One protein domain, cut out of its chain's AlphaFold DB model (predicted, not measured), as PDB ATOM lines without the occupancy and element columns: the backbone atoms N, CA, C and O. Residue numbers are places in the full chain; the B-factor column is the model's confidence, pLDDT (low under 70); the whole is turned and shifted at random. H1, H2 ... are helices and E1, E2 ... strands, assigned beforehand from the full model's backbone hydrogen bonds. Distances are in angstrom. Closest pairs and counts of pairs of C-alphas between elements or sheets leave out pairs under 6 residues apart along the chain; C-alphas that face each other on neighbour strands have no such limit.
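This is residues 12 to 146 of the 543 residues of the protein "Beta-agarase" of Rhodopirellula sp. SWK7 (UniProt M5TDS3). Two strongly twisted sheets stand face to face as a sandwich, E1, E6, E3 and E4 in one and E5, E2 and E7 in the other, with E4 and E5 close together at one side and E1 and E7 apart at the other. Beyond one end of the sandwich lies a small head with the short helices H1 and H2 side by side, and the sandwich and head together make the long axis. The printed part has 135 residues, with seven named strands and two named helices in the order E1 E2 E3 E4 E5 H1 E6 E7 H2. Both sheets are antiparallel, and the class is mostly strand. The whole is only just loose, close to compact, with a radius of gyration of the C-alphas of 17.3 A, and elongated, spanning 55 by 31 by 23 A.

E1, residues 12 to 19, begins at C-alpha 12 (-41.763, 16.196, 41.784) and bends by 75 degrees at residue 16. E2 is residues 26 to 33, 22.3 A long. E3, residues 39 to 46, measures 23.4 A, and E4, residues 53 to 60, 22.9 A. E5 is residues 65 to 71. H1, residues 79 to 84, begins at C-alpha 79 (-44.203, 34.665, 8.418). E6, residues 107 to 114, measures 21.6 A. E7, residues 123 to 131, measures 22.0 A and bends by 51 degrees at residue 126. H2, residues 139 to 144, ends at C-alpha 144 (-56.213, 47.973, 8.280).

The larger sheet runs E1, E6, E3, E4. N 14 and O 110 join E1 and E6 within hydrogen-bond range at 2.9 A, N 44 and O 111 join E6 and E3 at 2.8 A, and N 41 and O 58 join the hairpin of E3 and E4 at 2.9 A. In the other sheet, E2 is the inner strand: N 29 and O 68 are 2.9 A apart toward E5, and N 28 and O 129 are 2.8 A apart toward E7. The parts of the sheets that face each other are 8.6 A centre to centre, with strands at 25 degrees. Between the sheets, the closest C-alphas of E4 and E5 are those of Val 58 and Met 68, 5.0 A apart. H1 and H2 touch, closest at the C-alphas of Tyr 80 and Glu 139, 6.5 A apart, and run the same way at a shallow tilt of 20 degrees. Neither is on a sheet. Every O i to N i+4 pair is within range in H2; in H1 it is 0 of 2, with 3 of 3 O i to N i+3 pairs within range.

The C-alphas farthest apart are those of Asp 118 and Ser 144, 56.6 A. The link from H1 to E6, residues 85 to 106, is long; in it residues 90 to 91 pair with 95 to 96, antiparallel. The printed part has no cut, its mean pLDDT is 94.2, and no printed residue is under 70.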
ATOM      1  N   ILE A  12     -40.517  16.807  42.234       90.62
ATOM      2  CA  ILE A  12     -41.763  16.196  41.784       90.62
ATOM      3  C   ILE A  12     -41.726  16.246  40.262       90.62
ATOM      4  O   ILE A  12     -41.613  17.325  39.683       90.62
ATOM      5  N   ARG A  13     -41.807  15.084  39.610       91.94
ATOM      6  CA  ARG A  13     -41.838  14.990  38.150       91.94
ATOM      7  C   ARG A  13     -43.168  14.414  37.690       91.94
ATOM      8  O   ARG A  13     -43.532  13.311  38.089       91.94
ATOM      9  N   LEU A  14     -43.852  15.150  36.824       90.56
ATOM     10  CA  LEU A  14     -45.083  14.728  36.167       90.56
ATOM     11  C   LEU A  14     -44.776  14.469  34.699       90.56
ATOM     12  O   LEU A  14     -44.182  15.319  34.036       90.56
ATOM     13  N   THR A  15     -45.170  13.300  34.200       92.56
ATOM     14  CA  THR A  15     -44.894  12.890  32.821       92.56
ATOM     15  C   THR A  15     -46.153  12.453  32.093       92.56
ATOM     16  O   THR A  15     -46.996  11.779  32.680       92.56
ATOM     17  N   SER A  16     -46.226  12.755  30.802       90.81
ATOM     18  CA  SER A  16     -47.273  12.308  29.877       90.81
ATOM     19  C   SER A  16     -46.650  11.601  28.663       90.81
ATOM     20  O   SER A  16     -45.441  11.726  28.450       90.81
ATOM     21  N   PRO A  17     -47.424  10.838  27.869       87.69
ATOM     22  CA  PRO A  17     -47.020  10.436  26.520       87.69
ATOM     23  C   PRO A  17     -46.817  11.621  25.557       87.69
ATOM     24  O   PRO A  17     -46.137  11.468  24.548       87.69
ATOM     25  N   GLY A  18     -47.397  12.785  25.872       92.00
ATOM     26  CA  GLY A  18     -47.251  14.037  25.128       92.00
ATOM     27  C   GLY A  18     -48.453  14.965  25.327       92.00
ATOM     28  O   GLY A  18     -49.586  14.510  25.488       92.00
ATOM     29  N   TRP A  19     -48.207  16.268  25.329       94.75
ATOM     30  CA  TRP A  19     -49.202  17.334  25.361       94.75
ATOM     31  C   TRP A  19     -48.948  18.293  24.201       94.75
ATOM     32  O   TRP A  19     -47.850  18.835  24.066       94.75
ATOM     33  N   ASP A  20     -49.994  18.568  23.424       96.38
ATOM     34  CA  ASP A  20     -49.997  19.709  22.515       96.38
ATOM     35  C   ASP A  20     -50.514  20.945  23.256       96.38
ATOM     36  O   ASP A  20     -51.719  21.123  23.457       96.38
ATOM     37  N   LEU A  21     -49.581  21.799  23.679       96.88
ATOM     38  CA  LEU A  21     -49.878  23.085  24.311       96.88
ATOM     39  C   LEU A  21     -49.537  24.268  23.395       96.88
ATOM     40  O   LEU A  21     -49.502  25.415  23.842       96.88
ATOM     41  N   SER A  22     -49.333  24.018  22.098       96.25
ATOM     42  CA  SER A  22     -48.921  25.035  21.125       96.25
ATOM     43  C   SER A  22     -49.908  26.200  20.994       96.25
ATOM     44  O   SER A  22     -49.489  27.300  20.631       96.25
ATOM     45  N   LYS A  23     -51.184  25.996  21.349       97.12
ATOM     46  CA  LYS A  23     -52.266  27.000  21.320       97.12
ATOM     47  C   LYS A  23     -52.329  27.911  22.554       97.12
ATOM     48  O   LYS A  23     -53.173  28.804  22.593       97.12
ATOM     49  N   TYR A  24     -51.473  27.707  23.554       97.88
ATOM     50  CA  TYR A  24     -51.490  28.446  24.822       97.88
ATOM     51  C   TYR A  24     -50.267  29.363  24.961       97.88
ATOM     52  O   TYR A  24     -49.301  29.252  24.206       97.88
ATOM     53  N   LEU A  25     -50.315  30.291  25.916       96.75
ATOM     54  CA  LEU A  25     -49.211  31.214  26.217       96.75
ATOM     55  C   LEU A  25     -48.258  30.678  27.286       96.75
ATOM     56  O   LEU A  25     -47.173  31.223  27.469       96.75
ATOM     57  N   GLY A  26     -48.651  29.632  28.003       96.94
ATOM     58  CA  GLY A  26     -47.836  29.056  29.059       96.94
ATOM     59  C   GLY A  26     -48.588  28.045  29.904       96.94
ATOM     60  O   GLY A  26     -49.694  27.607  29.564       96.94
ATOM     61  N   VAL A  27     -47.992  27.722  31.048       97.00
ATOM     62  CA  VAL A  27     -48.566  26.854  32.082       97.00
ATOM     63  C   VAL A  27     -48.550  27.571  33.423       97.00
ATOM     64  O   VAL A  27     -47.574  28.233  33.770       97.00
ATOM     65  N   ALA A  28     -49.629  27.407  34.180       97.19
ATOM     66  CA  ALA A  28     -49.783  27.899  35.535       97.19
ATOM     67  C   ALA A  28     -49.837  26.751  36.544       97.19
ATOM     68  O   ALA A  28     -50.538  25.758  36.316       97.19
ATOM     69  N   ILE A  29     -49.149  26.925  37.670       96.50
ATOM     70  CA  ILE A  29     -49.088  25.965  38.777       96.50
ATOM     71  C   ILE A  29     -49.396  26.704  40.079       96.50
ATOM     72  O   ILE A  29     -48.611  27.547  40.510       96.50
ATOM     73  N   ASP A  30     -50.539  26.403  40.697       97.31
ATOM     74  CA  ASP A  30     -50.899  26.967  42.004       97.31
ATOM     75  C   ASP A  30     -50.118  26.240  43.106       97.31
ATOM     76  O   ASP A  30     -50.211  25.012  43.230       97.31
ATOM     77  N   ILE A  31     -49.368  26.995  43.909       97.56
ATOM     78  CA  ILE A  31     -48.517  26.472  44.979       97.56
ATOM     79  C   ILE A  31     -48.865  27.192  46.281       97.56
ATOM     80  O   ILE A  31     -48.967  28.417  46.316       97.56
ATOM     81  N   THR A  32     -49.025  26.426  47.357       98.06
ATOM     82  CA  THR A  32     -49.216  26.962  48.710       98.06
ATOM     83  C   THR A  32     -48.024  26.599  49.577       98.06
ATOM     84  O   THR A  32     -47.712  25.414  49.710       98.06
ATOM     85  N   ASN A  33     -47.394  27.582  50.218       97.94
ATOM     86  CA  ASN A  33     -46.393  27.326  51.249       97.94
ATOM     87  C   ASN A  33     -47.091  26.843  52.532       97.94
ATOM     88  O   ASN A  33     -47.898  27.558  53.126       97.94
ATOM     89  N   ARG A  34     -46.796  25.607  52.939       97.69
ATOM     90  CA  ARG A  34     -47.335  24.932  54.132       97.69
ATOM     91  C   ARG A  34     -46.307  24.847  55.266       97.69
ATOM     92  O   ARG A  34     -46.571  24.195  56.272       97.69
ATOM     93  N   GLY A  35     -45.129  25.432  55.068       96.75
ATOM     94  CA  GLY A  35     -44.068  25.518  56.058       96.75
ATOM     95  C   GLY A  35     -44.072  26.848  56.804       96.75
ATOM     96  O   GLY A  35     -44.971  27.673  56.651       96.75
ATOM     97  N   GLU A  36     -43.023  27.040  57.597       96.19
ATOM     98  CA  GLU A  36     -42.856  28.184  58.505       96.19
ATOM     99  C   GLU A  36     -41.818  29.205  58.011       96.19
ATOM    100  O   GLU A  36     -41.671  30.272  58.598       96.19
ATOM    101  N   SER A  37     -41.116  28.911  56.914       94.50
ATOM    102  CA  SER A  37     -40.128  29.804  56.297       94.50
ATOM    103  C   SER A  37     -40.571  30.275  54.915       94.50
ATOM    104  O   SER A  37     -41.291  29.555  54.221       94.50
ATOM    105  N   ASP A  38     -40.065  31.426  54.468       95.12
ATOM    106  CA  ASP A  38     -40.125  31.830  53.057       95.12
ATOM    107  C   ASP A  38     -39.531  30.721  52.166       95.12
ATOM    108  O   ASP A  38     -38.487  30.149  52.488       95.12
ATOM    109  N   ILE A  39     -40.178  30.416  51.039       95.88
ATOM    110  CA  ILE A  39     -39.702  29.420  50.069       95.88
ATOM    111  C   ILE A  39     -39.692  29.991  48.653       95.88
ATOM    112  O   ILE A  39     -40.539  30.807  48.303       95.88
ATOM    113  N   ALA A  40     -38.779  29.491  47.824       96.50
ATOM    114  CA  ALA A  40     -38.783  29.689  46.379       96.50
ATOM    115  C   ALA A  40     -38.858  28.328  45.676       96.50
ATOM    116  O   ALA A  40     -37.944  27.498  45.759       96.50
ATOM    117  N   VAL A  41     -39.980  28.083  45.004       96.69
ATOM    118  CA  VAL A  41     -40.232  26.844  44.268       96.69
ATOM    119  C   VAL A  41     -39.959  27.102  42.794       96.69
ATOM    120  O   VAL A  41     -40.472  28.063  42.228       96.69
ATOM    121  N   LEU A  42     -39.149  26.245  42.181       95.94
ATOM    122  CA  LEU A  42     -38.787  26.284  40.769       95.94
ATOM    123  C   LEU A  42     -39.623  25.278  39.988       95.94
ATOM    124  O   LEU A  42     -39.924  24.188  40.484       95.94
ATOM    125  N   GLY A  43     -39.972  25.631  38.759       95.38
ATOM    126  CA  GLY A  43     -40.677  24.747  37.845       95.38
ATOM    127  C   GLY A  43     -40.073  24.801  36.456       95.38
ATOM    128  O   GLY A  43     -39.704  25.871  35.978       95.38
ATOM    129  N   THR A  44     -39.994  23.645  35.804       95.44
ATOM    130  CA  THR A  44     -39.614  23.520  34.397       95.44
ATOM    131  C   THR A  44     -40.668  22.762  33.606       95.44
ATOM    132  O   THR A  44     -41.349  21.875  34.132       95.44
ATOM    133  N   VAL A  45     -40.759  23.086  32.319       95.00
ATOM    134  CA  VAL A  45     -41.497  22.325  31.308       95.00
ATOM    135  C   VAL A  45     -40.587  22.030  30.120       95.00
ATOM    136  O   VAL A  45     -39.850  22.906  29.655       95.00
ATOM    137  N   SER A  46     -40.614  20.790  29.638       94.06
ATOM    138  CA  SER A  46     -39.755  20.335  28.544       94.06
ATOM    139  C   SER A  46     -40.369  19.172  27.761       94.06
ATOM    140  O   SER A  46     -41.380  18.582  28.155       94.06
ATOM    141  N   VAL A  47     -39.700  18.822  26.662       91.94
ATOM    142  CA  VAL A  47     -39.804  17.511  26.011       91.94
ATOM    143  C   VAL A  47     -38.727  16.601  26.613       91.94
ATOM    144  O   VAL A  47     -37.591  17.030  26.828       91.94
ATOM    145  N   ARG A  48     -39.049  15.354  26.956       82.44
ATOM    146  CA  ARG A  48     -38.108  14.432  27.602       82.44
ATOM    147  C   ARG A  48     -36.911  14.171  26.698       82.44
ATOM    148  O   ARG A  48     -37.061  13.909  25.510       82.44
ATOM    149  N   ASN A  49     -35.724  14.181  27.300       79.94
ATOM    150  CA  ASN A  49     -34.428  14.034  26.628       79.94
ATOM    151  C   ASN A  49     -34.075  15.167  25.648       79.94
ATOM    152  O   ASN A  49     -33.012  15.108  25.030       79.94
ATOM    153  N   ASP A  50     -34.910  16.202  25.528       81.75
ATOM    154  CA  ASP A  50     -34.516  17.446  24.881       81.75
ATOM    155  C   ASP A  50     -33.602  18.254  25.820       81.75
ATOM    156  O   ASP A  50     -33.679  18.165  27.048       81.75
ATOM    157  N   LYS A  51     -32.705  19.040  25.228       81.25
ATOM    158  CA  LYS A  51     -31.806  19.961  25.930       81.25
ATOM    159  C   LYS A  51     -32.480  21.293  26.261       81.25
ATOM    160  O   LYS A  51     -31.874  22.107  26.955       81.25
ATOM    161  N   THR A  52     -33.690  21.537  25.757       87.00
ATOM    162  CA  THR A  52     -34.426  22.780  25.991       87.00
ATOM    163  C   THR A  52     -35.518  22.609  27.048       87.00
ATOM    164  O   THR A  52     -36.283  21.646  27.050       87.00
ATOM    165  N   SER A  53     -35.592  23.565  27.973       91.81
ATOM    166  CA  SER A  53     -36.645  23.636  28.985       91.81
ATOM    167  C   SER A  53     -36.964  25.088  29.295       91.81
ATOM    168  O   SER A  53     -36.048  25.885  29.489       91.81
ATOM    169  N   LEU A  54     -38.247  25.415  29.390       95.12
ATOM    170  CA  LEU A  54     -38.690  26.710  29.898       95.12
ATOM    171  C   LEU A  54     -38.876  26.604  31.406       95.12
ATOM    172  O   LEU A  54     -39.302  25.557  31.899       95.12
ATOM    173  N   ASP A  55     -38.553  27.670  32.126       95.69
ATOM    174  CA  ASP A  55     -38.543  27.677  33.582       95.69
ATOM    175  C   ASP A  55     -39.159  28.943  34.181       95.69
ATOM    176  O   ASP A  55     -39.297  29.979  33.530       95.69
ATOM    177  N   SER A  56     -39.579  28.829  35.438       97.38
ATOM    178  CA  SER A  56     -40.040  29.947  36.257       97.38
ATOM    179  C   SER A  56     -39.877  29.625  37.743       97.38
ATOM    180  O   SER A  56     -39.547  28.499  38.134       97.38
ATOM    181  N   VAL A  57     -40.101  30.636  38.575       97.38
ATOM    182  CA  VAL A  57     -40.064  30.570  40.033       97.38
ATOM    183  C   VAL A  57     -41.330  31.201  40.599       97.38
ATOM    184  O   VAL A  57     -41.856  32.168  40.049       97.38
ATOM    185  N   VAL A  58     -41.801  30.664  41.721       98.12
ATOM    186  CA  VAL A  58     -42.738  31.352  42.611       98.12
ATOM    187  C   VAL A  58     -42.120  31.419  44.000       98.12
ATOM    188  O   VAL A  58     -41.640  30.412  44.525       98.12
ATOM    189  N   SER A  59     -42.100  32.615  44.575       97.88
ATOM    190  CA  SER A  59     -41.604  32.864  45.928       97.88
ATOM    191  C   SER A  59     -42.779  33.152  46.854       97.88
ATOM    192  O   SER A  59     -43.659  33.951  46.524       97.88
ATOM    193  N   LEU A  60     -42.819  32.466  47.994       97.69
ATOM    194  CA  LEU A  60     -43.984  32.399  48.874       97.69
ATOM    195  C   LEU A  60     -43.578  32.545  50.337       97.69
ATOM    196  O   LEU A  60     -42.745  31.788  50.839       97.69
ATOM    197  N   LYS A  61     -44.255  33.446  51.047       97.00
ATOM    198  CA  LYS A  61     -44.221  33.515  52.514       97.00
ATOM    199  C   LYS A  61     -44.999  32.351  53.148       97.00
ATOM    200  O   LYS A  61     -45.824  31.743  52.459       97.00
ATOM    201  N   PRO A  62     -44.790  32.037  54.439       97.88
ATOM    202  CA  PRO A  62     -45.583  31.039  55.159       97.88
ATOM    203  C   PRO A  62     -47.093  31.257  54.995       97.88
ATOM    204  O   PRO A  62     -47.584  32.379  55.111       97.88
ATOM    205  N   GLY A  63     -47.831  30.190  54.677       97.81
ATOM    206  CA  GLY A  63     -49.282  30.224  54.454       97.81
ATOM    207  C   GLY A  63     -49.736  30.857  53.131       97.81
ATOM    208  O   GLY A  63     -50.908  30.730  52.770       97.81
ATOM    209  N   GLN A  64     -48.843  31.506  52.375       98.00
ATOM    210  CA  GLN A  64     -49.195  32.146  51.109       98.00
ATOM    211  C   GLN A  64     -49.499  31.104  50.029       98.00
ATOM    212  O   GLN A  64     -48.804  30.094  49.893       98.00
ATOM    213  N   THR A  65     -50.520  31.390  49.222       97.62
ATOM    214  CA  THR A  65     -50.767  30.720  47.941       97.62
ATOM    215  C   THR A  65     -50.555  31.714  46.814       97.62
ATOM    216  O   THR A  65     -51.079  32.823  46.878       97.62
ATOM    217  N   ASP A  66     -49.817  31.310  45.788       97.75
ATOM    218  CA  ASP A  66     -49.663  32.072  44.547       97.75
ATOM    219  C   ASP A  66     -49.465  31.100  43.375       97.75
ATOM    220  O   ASP A  66     -49.411  29.876  43.553       97.75
ATOM    221  N   THR A  67     -49.378  31.632  42.163       96.69
ATOM    222  CA  THR A  67     -49.284  30.845  40.943       96.69
ATOM    223  C   THR A  67     -47.967  31.104  40.218       96.69
ATOM    224  O   THR A  67     -47.661  32.225  39.812       96.69
ATOM    225  N   MET A  68     -47.210  30.033  39.983       97.75
ATOM    226  CA  MET A  68     -46.058  30.043  39.083       97.75
ATOM    227  C   MET A  68     -46.531  30.045  37.633       97.75
ATOM    228  O   MET A  68     -47.322  29.175  37.267       97.75
ATOM    229  N   PHE A  69     -46.019  30.960  36.804       97.00
ATOM    230  CA  PHE A  69     -46.277  30.990  35.360       97.00
ATOM    231  C   PHE A  69     -45.010  30.679  34.572       97.00
ATOM    232  O   PHE A  69     -44.074  31.474  34.551       97.00
ATOM    233  N   ILE A  70     -45.016  29.561  33.853       97.25
ATOM    234  CA  ILE A  70     -43.986  29.258  32.861       97.25
ATOM    235  C   ILE A  70     -44.493  29.751  31.506       97.25
ATOM    236  O   ILE A  70     -45.389  29.146  30.914       97.25
ATOM    237  N   VAL A  71     -43.945  30.878  31.048       96.38
ATOM    238  CA  VAL A  71     -44.316  31.526  29.782       96.38
ATOM    239  C   VAL A  71     -43.658  30.801  28.611       96.38
ATOM    240  O   VAL A  71     -42.483  30.439  28.670       96.38
ATOM    241  N   PHE A  72     -44.414  30.579  27.539       96.88
ATOM    242  CA  PHE A  72     -43.923  29.924  26.336       96.88
ATOM    243  C   PHE A  72     -43.215  30.892  25.391       96.88
ATOM    244  O   PHE A  72     -43.781  31.893  24.959       96.88
ATOM    245  N   CYS A  73     -41.995  30.520  25.010       95.88
ATOM    246  CA  CYS A  73     -41.250  31.138  23.920       95.88
ATOM    247  C   CYS A  73     -41.376  30.287  22.653       95.88
ATOM    248  O   CYS A  73     -41.582  29.072  22.724       95.88
ATOM    249  N   ARG A  74     -41.233  30.911  21.481       94.06
ATOM    250  CA  ARG A  74     -41.419  30.246  20.180       94.06
ATOM    251  C   ARG A  74     -40.220  30.493  19.278       94.06
ATOM    252  O   ARG A  74     -39.686  31.595  19.245       94.06
ATOM    253  N   ALA A  75     -39.813  29.463  18.536       91.44
ATOM    254  CA  ALA A  75     -38.638  29.529  17.665       91.44
ATOM    255  C   ALA A  75     -38.831  30.481  16.474       91.44
ATOM    256  O   ALA A  75     -37.870  31.082  16.000       91.44
ATOM    257  N   LYS A  76     -40.072  30.608  15.985       91.19
ATOM    258  CA  LYS A  76     -40.413  31.419  14.817       91.19
ATOM    259  C   LYS A  76     -41.771  32.090  15.001       91.19
ATOM    260  O   LYS A  76     -42.704  31.470  15.520       91.19
ATOM    261  N   ALA A  77     -41.865  33.345  14.578       92.25
ATOM    262  CA  ALA A  77     -43.135  34.039  14.428       92.25
ATOM    263  C   ALA A  77     -43.868  33.554  13.162       92.25
ATOM    264  O   ALA A  77     -43.234  32.962  12.284       92.25
ATOM    265  N   PRO A  78     -45.181  33.807  13.025       92.88
ATOM    266  CA  PRO A  78     -45.858  33.654  11.743       92.88
ATOM    267  C   PRO A  78     -45.196  34.539  10.676       92.88
ATOM    268  O   PRO A  78     -44.907  35.703  10.947       92.88
ATOM    269  N   ASP A  79     -44.971  33.992   9.477       93.50
ATOM    270  CA  ASP A  79     -44.203  34.665   8.418       93.50
ATOM    271  C   ASP A  79     -44.800  36.018   8.024       93.50
ATOM    272  O   ASP A  79     -44.076  37.010   7.991       93.50
ATOM    273  N   TYR A  80     -46.127  36.087   7.864       94.75
ATOM    274  CA  TYR A  80     -46.814  37.336   7.535       94.75
ATOM    275  C   TYR A  80     -46.535  38.439   8.565       94.75
ATOM    276  O   TYR A  80     -46.367  39.588   8.194       94.75
ATOM    277  N   MET A  81     -46.411  38.123   9.863       95.38
ATOM    278  CA  MET A  81     -46.176  39.146  10.892       95.38
ATOM    279  C   MET A  81     -44.799  39.798  10.770       95.38
ATOM    280  O   MET A  81     -44.655  40.969  11.115       95.38
ATOM    281  N   ALA A  82     -43.789  39.054  10.310       90.44
ATOM    282  CA  ALA A  82     -42.420  39.551  10.203       90.44
ATOM    283  C   ALA A  82     -42.282  40.674   9.161       90.44
ATOM    284  O   ALA A  82     -41.384  41.507   9.286       90.44
ATOM    285  N   GLU A  83     -43.188  40.725   8.181       91.69
ATOM    286  CA  GLU A  83     -43.255  41.789   7.176       91.69
ATOM    287  C   GLU A  83     -43.741  43.116   7.778       91.69
ATOM    288  O   GLU A  83     -43.243  44.179   7.415       91.69
ATOM    289  N   TYR A  84     -44.659  43.056   8.752       96.19
ATOM    290  CA  TYR A  84     -45.236  44.246   9.387       96.19
ATOM    291  C   TYR A  84     -44.508  44.665  10.667       96.19
ATOM    292  O   TYR A  84     -44.466  45.856  10.963       96.19
ATOM    293  N   LEU A  85     -43.951  43.722  11.439       96.12
ATOM    294  CA  LEU A  85     -43.325  43.930  12.758       96.12
ATOM    295  C   LEU A  85     -41.809  43.683  12.708       96.12
ATOM    296  O   LEU A  85     -41.266  42.751  13.304       96.12
ATOM    297  N   THR A  86     -41.109  44.526  11.955       94.50
ATOM    298  CA  THR A  86     -39.680  44.376  11.685       94.50
ATOM    299  C   THR A  86     -38.834  44.608  12.937       94.50
ATOM    300  O   THR A  86     -39.108  45.492  13.743       94.50
ATOM    301  N   GLY A  87     -37.785  43.794  13.100       93.19
ATOM    302  CA  GLY A  87     -36.741  43.933  14.125       93.19
ATOM    303  C   GLY A  87     -37.230  44.104  15.569       93.19
ATOM    304  O   GLY A  87     -36.585  44.810  16.343       93.19
ATOM    305  N   MET A  88     -38.343  43.458  15.920       95.88
ATOM    306  CA  MET A  88     -38.829  43.270  17.289       95.88
ATOM    307  C   MET A  88     -38.625  41.809  17.713       95.88
ATOM    308  O   MET A  88     -38.791  40.897  16.903       95.88
ATOM    309  N   ARG A  89     -38.292  41.558  18.986       95.62
ATOM    310  CA  ARG A  89     -38.146  40.191  19.534       95.62
ATOM    311  C   ARG A  89     -39.408  39.619  20.173       95.62
ATOM    312  O   ARG A  89     -39.406  38.454  20.561       95.62
ATOM    313  N   ALA A  90     -40.479  40.392  20.274       96.44
ATOM    314  CA  ALA A  90     -41.791  39.868  20.623       96.44
ATOM    315  C   ALA A  90     -42.878  40.559  19.824       96.44
ATOM    316  O   ALA A  90     -42.769  41.753  19.546       96.44
ATOM    317  N   PHE A  91     -43.921  39.803  19.491       96.31
ATOM    318  CA  PHE A  91     -45.081  40.299  18.762       96.31
ATOM    319  C   PHE A  91     -46.361  40.155  19.599       96.31
ATOM    320  O   PHE A  91     -46.467  39.234  20.421       96.31
ATOM    321  N   PRO A  92     -47.359  41.029  19.366       94.88
ATOM    322  CA  PRO A  92     -48.688  40.890  19.947       94.88
ATOM    323  C   PRO A  92     -49.282  39.499  19.725       94.88
ATOM    324  O   PRO A  92     -49.031  38.847  18.712       94.88
ATOM    325  N   GLY A  93     -50.085  39.045  20.685       93.00
ATOM    326  CA  GLY A  93     -50.698  37.715  20.643       93.00
ATOM    327  C   GLY A  93     -49.815  36.579  21.165       93.00
ATOM    328  O   GLY A  93     -50.248  35.426  21.156       93.00
ATOM    329  N   GLY A  94     -48.616  36.895  21.676       93.81
ATOM    330  CA  GLY A  94     -47.822  35.983  22.503       93.81
ATOM    331  C   GLY A  94     -46.691  35.254  21.782       93.81
ATOM    332  O   GLY A  94     -46.391  34.104  22.111       93.81
ATOM    333  N   TYR A  95     -46.071  35.898  20.792       96.38
ATOM    334  CA  TYR A  95     -44.784  35.453  20.265       96.38
ATOM    335  C   TYR A  95     -43.653  36.123  21.047       96.38
ATOM    336  O   TYR A  95     -43.526  37.343  21.003       96.38
ATOM    337  N   LEU A  96     -42.834  35.329  21.741       96.12
ATOM    338  CA  LEU A  96     -41.629  35.773  22.444       96.12
ATOM    339  C   LEU A  96     -40.430  34.997  21.886       96.12
ATOM    340  O   LEU A  96     -40.388  33.764  21.981       96.12
ATOM    341  N   SER A  97     -39.474  35.706  21.286       94.81
ATOM    342  CA  SER A  97     -38.256  35.114  20.739       94.81
ATOM    343  C   SER A  97     -37.269  34.787  21.852       94.81
ATOM    344  O   SER A  97     -36.906  35.634  22.664       94.81
ATOM    345  N   HIS A  98     -36.785  33.551  21.866       94.19
ATOM    346  CA  HIS A  98     -35.795  33.101  22.833       94.19
ATOM    347  C   HIS A  98     -34.948  31.984  22.220       94.19
ATOM    348  O   HIS A  98     -35.414  31.251  21.349       94.19
ATOM    349  N   TRP A  99     -33.705  31.817  22.673       91.50
ATOM    350  CA  TRP A  99     -32.841  30.733  22.179       91.50
ATOM    351  C   TRP A  99     -33.202  29.358  22.762       91.50
ATOM    352  O   TRP A  99     -32.773  28.334  22.240       91.50
ATOM    353  N   ILE A 100     -34.005  29.324  23.829       91.00
ATOM    354  CA  ILE A 100     -34.579  28.104  24.414       91.00
ATOM    355  C   ILE A 100     -36.056  28.042  24.038       91.00
ATOM    356  O   ILE A 100     -36.848  28.824  24.564       91.00
ATOM    357  N   THR A 101     -36.406  27.140  23.122       93.50
ATOM    358  CA  THR A 101     -37.753  27.009  22.546       93.50
ATOM    359  C   THR A 101     -38.108  25.528  22.348       93.50
ATOM    360  O   THR A 101     -37.941  25.000  21.249       93.50
ATOM    361  N   PRO A 102     -38.563  24.824  23.404       94.12
ATOM    362  CA  PRO A 102     -39.000  23.434  23.271       94.12
ATOM    363  C   PRO A 102     -40.180  23.305  22.302       94.12
ATOM    364  O   PRO A 102     -40.976  24.235  22.145       94.12
ATOM    365  N   ASP A 103     -40.325  22.131  21.681       94.50
ATOM    366  CA  ASP A 103     -41.465  21.829  20.808       94.50
ATOM    367  C   ASP A 103     -42.764  21.769  21.629       94.50
ATOM    368  O   ASP A 103     -43.068  20.783  22.305       94.50
ATOM    369  N   LEU A 104     -43.547  22.849  21.554       95.81
ATOM    370  CA  LEU A 104     -44.788  23.016  22.312       95.81
ATOM    371  C   LEU A 104     -45.887  22.010  21.920       95.81
ATOM    372  O   LEU A 104     -46.869  21.888  22.651       95.81
ATOM    373  N   THR A 105     -45.737  21.294  20.798       95.50
ATOM    374  CA  THR A 105     -46.663  20.225  20.375       95.50
ATOM    375  C   THR A 105     -46.355  18.874  21.030       95.50
ATOM    376  O   THR A 105     -47.146  17.939  20.917       95.50
ATOM    377  N   LYS A 106     -45.202  18.760  21.707       95.75
ATOM    378  CA  LYS A 106     -44.657  17.500  22.238       95.75
ATOM    379  C   LYS A 106     -44.225  17.580  23.702       95.75
ATOM    380  O   LYS A 106     -43.501  16.700  24.162       95.75
ATOM    381  N   LEU A 107     -44.624  18.620  24.435       95.81
ATOM    382  CA  LEU A 107     -44.266  18.754  25.849       95.81
ATOM    383  C   LEU A 107     -44.747  17.527  26.613       95.81
ATOM    384  O   LEU A 107     -45.870  17.080  26.417       95.81
ATOM    385  N   ASP A 108     -43.923  16.976  27.493       94.44
ATOM    386  CA  ASP A 108     -44.260  15.701  28.135       94.44
ATOM    387  C   ASP A 108     -43.764  15.589  29.578       94.44
ATOM    388  O   ASP A 108     -44.043  14.589  30.241       94.44
ATOM    389  N   THR A 109     -43.022  16.590  30.060       93.81
ATOM    390  CA  THR A 109     -42.382  16.573  31.371       93.81
ATOM    391  C   THR A 109     -42.535  17.928  32.055       93.81
ATOM    392  O   THR A 109     -42.067  18.946  31.547       93.81
ATOM    393  N   PHE A 110     -43.127  17.921  33.252       92.31
ATOM    394  CA  PHE A 110     -43.035  19.014  34.220       92.31
ATOM    395  C   PHE A 110     -42.186  18.570  35.402       92.31
ATOM    396  O   PHE A 110     -42.390  17.472  35.931       92.31
ATOM    397  N   THR A 111     -41.258  19.416  35.841       92.88
ATOM    398  CA  THR A 111     -40.482  19.162  37.060       92.88
ATOM    399  C   THR A 111     -40.615  20.342  38.006       92.88
ATOM    400  O   THR A 111     -40.378  21.475  37.609       92.88
ATOM    401  N   ILE A 112     -40.971  20.068  39.258       93.62
ATOM    402  CA  ILE A 112     -41.021  21.046  40.347       93.62
ATOM    403  C   ILE A 112     -39.906  20.700  41.328       93.62
ATOM    404  O   ILE A 112     -39.767  19.540  41.723       93.62
ATOM    405  N   PHE A 113     -39.096  21.683  41.707       91.06
ATOM    406  CA  PHE A 113     -37.946  21.490  42.587       91.06
ATOM    407  C   PHE A 113     -37.655  22.742  43.420       91.06
ATOM    408  O   PHE A 113     -38.208  23.813  43.193       91.06
ATOM    409  N   LYS A 114     -36.808  22.589  44.435       90.56
ATOM    410  CA  LYS A 114     -36.409  23.669  45.348       90.56
ATOM    411  C   LYS A 114     -35.337  24.571  44.735       90.56
ATOM    412  O   LYS A 114     -34.433  24.069  44.068       90.56
ATOM    413  N   ALA A 115     -35.403  25.875  45.016       87.31
ATOM    414  CA  ALA A 115     -34.341  26.818  44.655       87.31
ATOM    415  C   ALA A 115     -33.083  26.649  45.524       87.31
ATOM    416  O   ALA A 115     -31.969  26.702  45.013       87.31
ATOM    417  N   ARG A 116     -33.258  26.387  46.827       89.81
ATOM    418  CA  ARG A 116     -32.164  26.135  47.779       89.81
ATOM    419  C   ARG A 116     -32.033  24.639  48.066       89.81
ATOM    420  O   ARG A 116     -32.937  24.078  48.688       89.81
ATOM    421  N   PRO A 117     -30.930  23.978  47.674       83.88
ATOM    422  CA  PRO A 117     -30.772  22.538  47.872       83.88
ATOM    423  C   PRO A 117     -30.750  22.099  49.337       83.88
ATOM    424  O   PRO A 117     -31.171  20.988  49.638       83.88
ATOM    425  N   ASP A 118     -30.331  22.956  50.259       85.88
ATOM    426  CA  ASP A 118     -30.218  22.590  51.677       85.88
ATOM    427  C   ASP A 118     -31.418  23.073  52.518       85.88
ATOM    428  O   ASP A 118     -31.521  22.755  53.699       85.88
ATOM    429  N   GLN A 119     -32.380  23.777  51.905       89.62
ATOM    430  CA  GLN A 119     -33.602  24.216  52.580       89.62
ATOM    431  C   GLN A 119     -34.661  23.102  52.582       89.62
ATOM    432  O   GLN A 119     -35.037  22.571  51.529       89.62
ATOM    433  N   ALA A 120     -35.188  22.775  53.763       90.75
ATOM    434  CA  ALA A 120     -36.406  21.983  53.884       90.75
ATOM    435  C   ALA A 120     -37.615  22.833  53.461       90.75
ATOM    436  O   ALA A 120     -37.775  23.963  53.915       90.75
ATOM    437  N   MET A 121     -38.470  22.294  52.591       92.19
ATOM    438  CA  MET A 121     -39.672  22.981  52.119       92.19
ATOM    439  C   MET A 121     -40.891  22.092  52.313       92.19
ATOM    440  O   MET A 121     -40.874  20.923  51.931       92.19
ATOM    441  N   HIS A 122     -41.963  22.669  52.849       94.31
ATOM    442  CA  HIS A 122     -43.275  22.039  52.913       94.31
ATOM    443  C   HIS A 122     -44.250  22.887  52.101       94.31
ATOM    444  O   HIS A 122     -44.526  24.031  52.446       94.31
ATOM    445  N   PHE A 123     -44.747  22.354  50.989       95.25
ATOM    446  CA  PHE A 123     -45.693  23.051  50.122       95.25
ATOM    447  C   PHE A 123     -46.663  22.066  49.481       95.25
ATOM    448  O   PHE A 123     -46.354  20.883  49.338       95.25
ATOM    449  N   SER A 124     -47.835  22.555  49.080       95.56
ATOM    450  CA  SER A 124     -48.782  21.789  48.271       95.56
ATOM    451  C   SER A 124     -48.768  22.283  46.829       95.56
ATOM    452  O   SER A 124     -48.747  23.489  46.580       95.56
ATOM    453  N   VAL A 125     -48.787  21.345  45.882       95.38
ATOM    454  CA  VAL A 125     -49.012  21.613  44.457       95.38
ATOM    455  C   VAL A 125     -50.476  21.310  44.176       95.38
ATOM    456  O   VAL A 125     -50.916  20.183  44.390       95.38
ATOM    457  N   ASN A 126     -51.223  22.316  43.726       91.56
ATOM    458  CA  ASN A 126     -52.669  22.205  43.571       91.56
ATOM    459  C   ASN A 126     -53.036  22.070  42.081       91.56
ATOM    460  O   ASN A 126     -52.953  20.986  41.506       91.56
ATOM    461  N   ARG A 127     -53.449  23.163  41.428       93.69
ATOM    462  CA  ARG A 127     -53.929  23.147  40.037       93.69
ATOM    463  C   ARG A 127     -52.798  23.416  39.052       93.69
ATOM    464  O   ARG A 127     -52.199  24.490  39.092       93.69
ATOM    465  N   ILE A 128     -52.600  22.489  38.116       94.00
ATOM    466  CA  ILE A 128     -51.728  22.648  36.945       94.00
ATOM    467  C   ILE A 128     -52.614  22.814  35.715       94.00
ATOM    468  O   ILE A 128     -53.494  21.987  35.474       94.00
ATOM    469  N   ARG A 129     -52.419  23.895  34.958       95.38
ATOM    470  CA  ARG A 129     -53.281  24.238  33.814       95.38
ATOM    471  C   ARG A 129     -52.530  25.014  32.742       95.38
ATOM    472  O   ARG A 129     -51.636  25.792  33.060       95.38
ATOM    473  N   ALA A 130     -52.937  24.858  31.487       96.50
ATOM    474  CA  ALA A 130     -52.513  25.765  30.428       96.50
ATOM    475  C   ALA A 130     -53.155  27.154  30.623       96.50
ATOM    476  O   ALA A 130     -54.264  27.253  31.156       96.50
ATOM    477  N   ILE A 131     -52.461  28.219  30.216       95.94
ATOM    478  CA  ILE A 131     -52.924  29.606  30.379       95.94
ATOM    479  C   ILE A 131     -52.835  30.419  29.095       95.94
ATOM    480  O   ILE A 131     -51.950  30.215  28.263       95.94
ATOM    481  N   GLY A 132     -53.751  31.382  28.978       94.94
ATOM    482  CA  GLY A 132     -53.860  32.270  27.825       94.94
ATOM    483  C   GLY A 132     -54.193  31.529  26.530       94.94
ATOM    484  O   GLY A 132     -54.316  30.308  26.498       94.94
ATOM    485  N   LYS A 133     -54.335  32.271  25.437       96.38
ATOM    486  CA  LYS A 133     -54.397  31.705  24.089       96.38
ATOM    487  C   LYS A 133     -53.334  32.377  23.240       96.38
ATOM    488  O   LYS A 133     -53.179  33.592  23.306       96.38
ATOM    489  N   TYR A 134     -52.609  31.581  22.465       96.62
ATOM    490  CA  TYR A 134     -51.736  32.098  21.424       96.62
ATOM    491  C   TYR A 134     -52.606  32.556  20.258       96.62
ATOM    492  O   TYR A 134     -53.166  31.734  19.531       96.62
ATOM    493  N   GLN A 135     -52.772  33.870  20.147       95.06
ATOM    494  CA  GLN A 135     -53.688  34.499  19.205       95.06
ATOM    495  C   GLN A 135     -53.016  35.736  18.596       95.06
ATOM    496  O   GLN A 135     -53.295  36.857  19.024       95.06
ATOM    497  N   PRO A 136     -52.084  35.543  17.646       95.00
ATOM    498  CA  PRO A 136     -51.516  36.652  16.889       95.00
ATOM    499  C   PRO A 136     -52.608  37.397  16.100       95.00
ATOM    500  O   PRO A 136     -53.585  36.762  15.687       95.00
ATOM    501  N   PRO A 137     -52.461  38.720  15.884       95.69
ATOM    502  CA  PRO A 137     -53.349  39.466  14.998       95.69
ATOM    503  C   PRO A 137     -53.287  38.883  13.586       95.69
ATOM    504  O   PRO A 137     -52.218  38.477  13.136       95.69
ATOM    505  N   THR A 138     -54.416  38.842  12.885       95.94
ATOM    506  CA  THR A 138     -54.463  38.376  11.495       95.94
ATOM    507  C   THR A 138     -53.735  39.348  10.570       95.94
ATOM    508  O   THR A 138     -53.556  40.524  10.889       95.94
ATOM    509  N   GLU A 139     -53.349  38.879   9.385       96.44
ATOM    510  CA  GLU A 139     -52.747  39.752   8.376       96.44
ATOM    511  C   GLU A 139     -53.676  40.913   7.991       96.44
ATOM    512  O   GLU A 139     -53.237  42.056   7.923       96.44
ATOM    513  N   GLN A 140     -54.980  40.653   7.857       96.44
ATOM    514  CA  GLN A 140     -55.972  41.699   7.607       96.44
ATOM    515  C   GLN A 140     -55.978  42.760   8.720       96.44
ATOM    516  O   GLN A 140     -56.001  43.952   8.425       96.44
ATOM    517  N   GLN A 141     -55.898  42.352   9.993       95.75
ATOM    518  CA  GLN A 141     -55.810  43.297  11.113       95.75
ATOM    519  C   GLN A 141     -54.541  44.152  11.025       95.75
ATOM    520  O   GLN A 141     -54.610  45.365  11.229       95.75
ATOM    521  N   LEU A 142     -53.400  43.543  10.679       96.19
ATOM    522  CA  LEU A 142     -52.135  44.255  10.474       96.19
ATOM    523  C   LEU A 142     -52.199  45.254   9.309       96.19
ATOM    524  O   LEU A 142     -51.523  46.278   9.362       96.19
ATOM    525  N   GLN A 143     -53.024  44.999   8.293       94.06
ATOM    526  CA  GLN A 143     -53.184  45.882   7.137       94.06
ATOM    527  C   GLN A 143     -54.101  47.086   7.391       94.06
ATOM    528  O   GLN A 143     -53.853  48.144   6.816       94.06
ATOM    529  N   SER A 144     -55.156  46.948   8.206       91.31
ATOM    530  CA  SER A 144     -56.213  47.973   8.280       91.31
ATOM    531  C   SER A 144     -56.414  48.644   9.638       91.31
ATOM    532  O   SER A 144     -56.849  49.790   9.667       91.31
ATOM    533  N   GLU A 145     -56.145  47.964  10.756       90.06
ATOM    534  CA  GLU A 145     -56.611  48.420  12.084       90.06
ATOM    535  C   GLU A 145     -55.528  48.393  13.170       90.06
ATOM    536  O   GLU A 145     -55.722  48.919  14.264       90.06
ATOM    537  N   PHE A 146     -54.378  47.774  12.897       96.44
ATOM    538  CA  PHE A 146     -53.359  47.571  13.919       96.44
ATOM    539  C   PHE A 146     -52.450  48.788  14.142       96.44
ATOM    540  O   PHE A 146     -51.986  49.005  15.262       96.44
TER     541      PHE A 146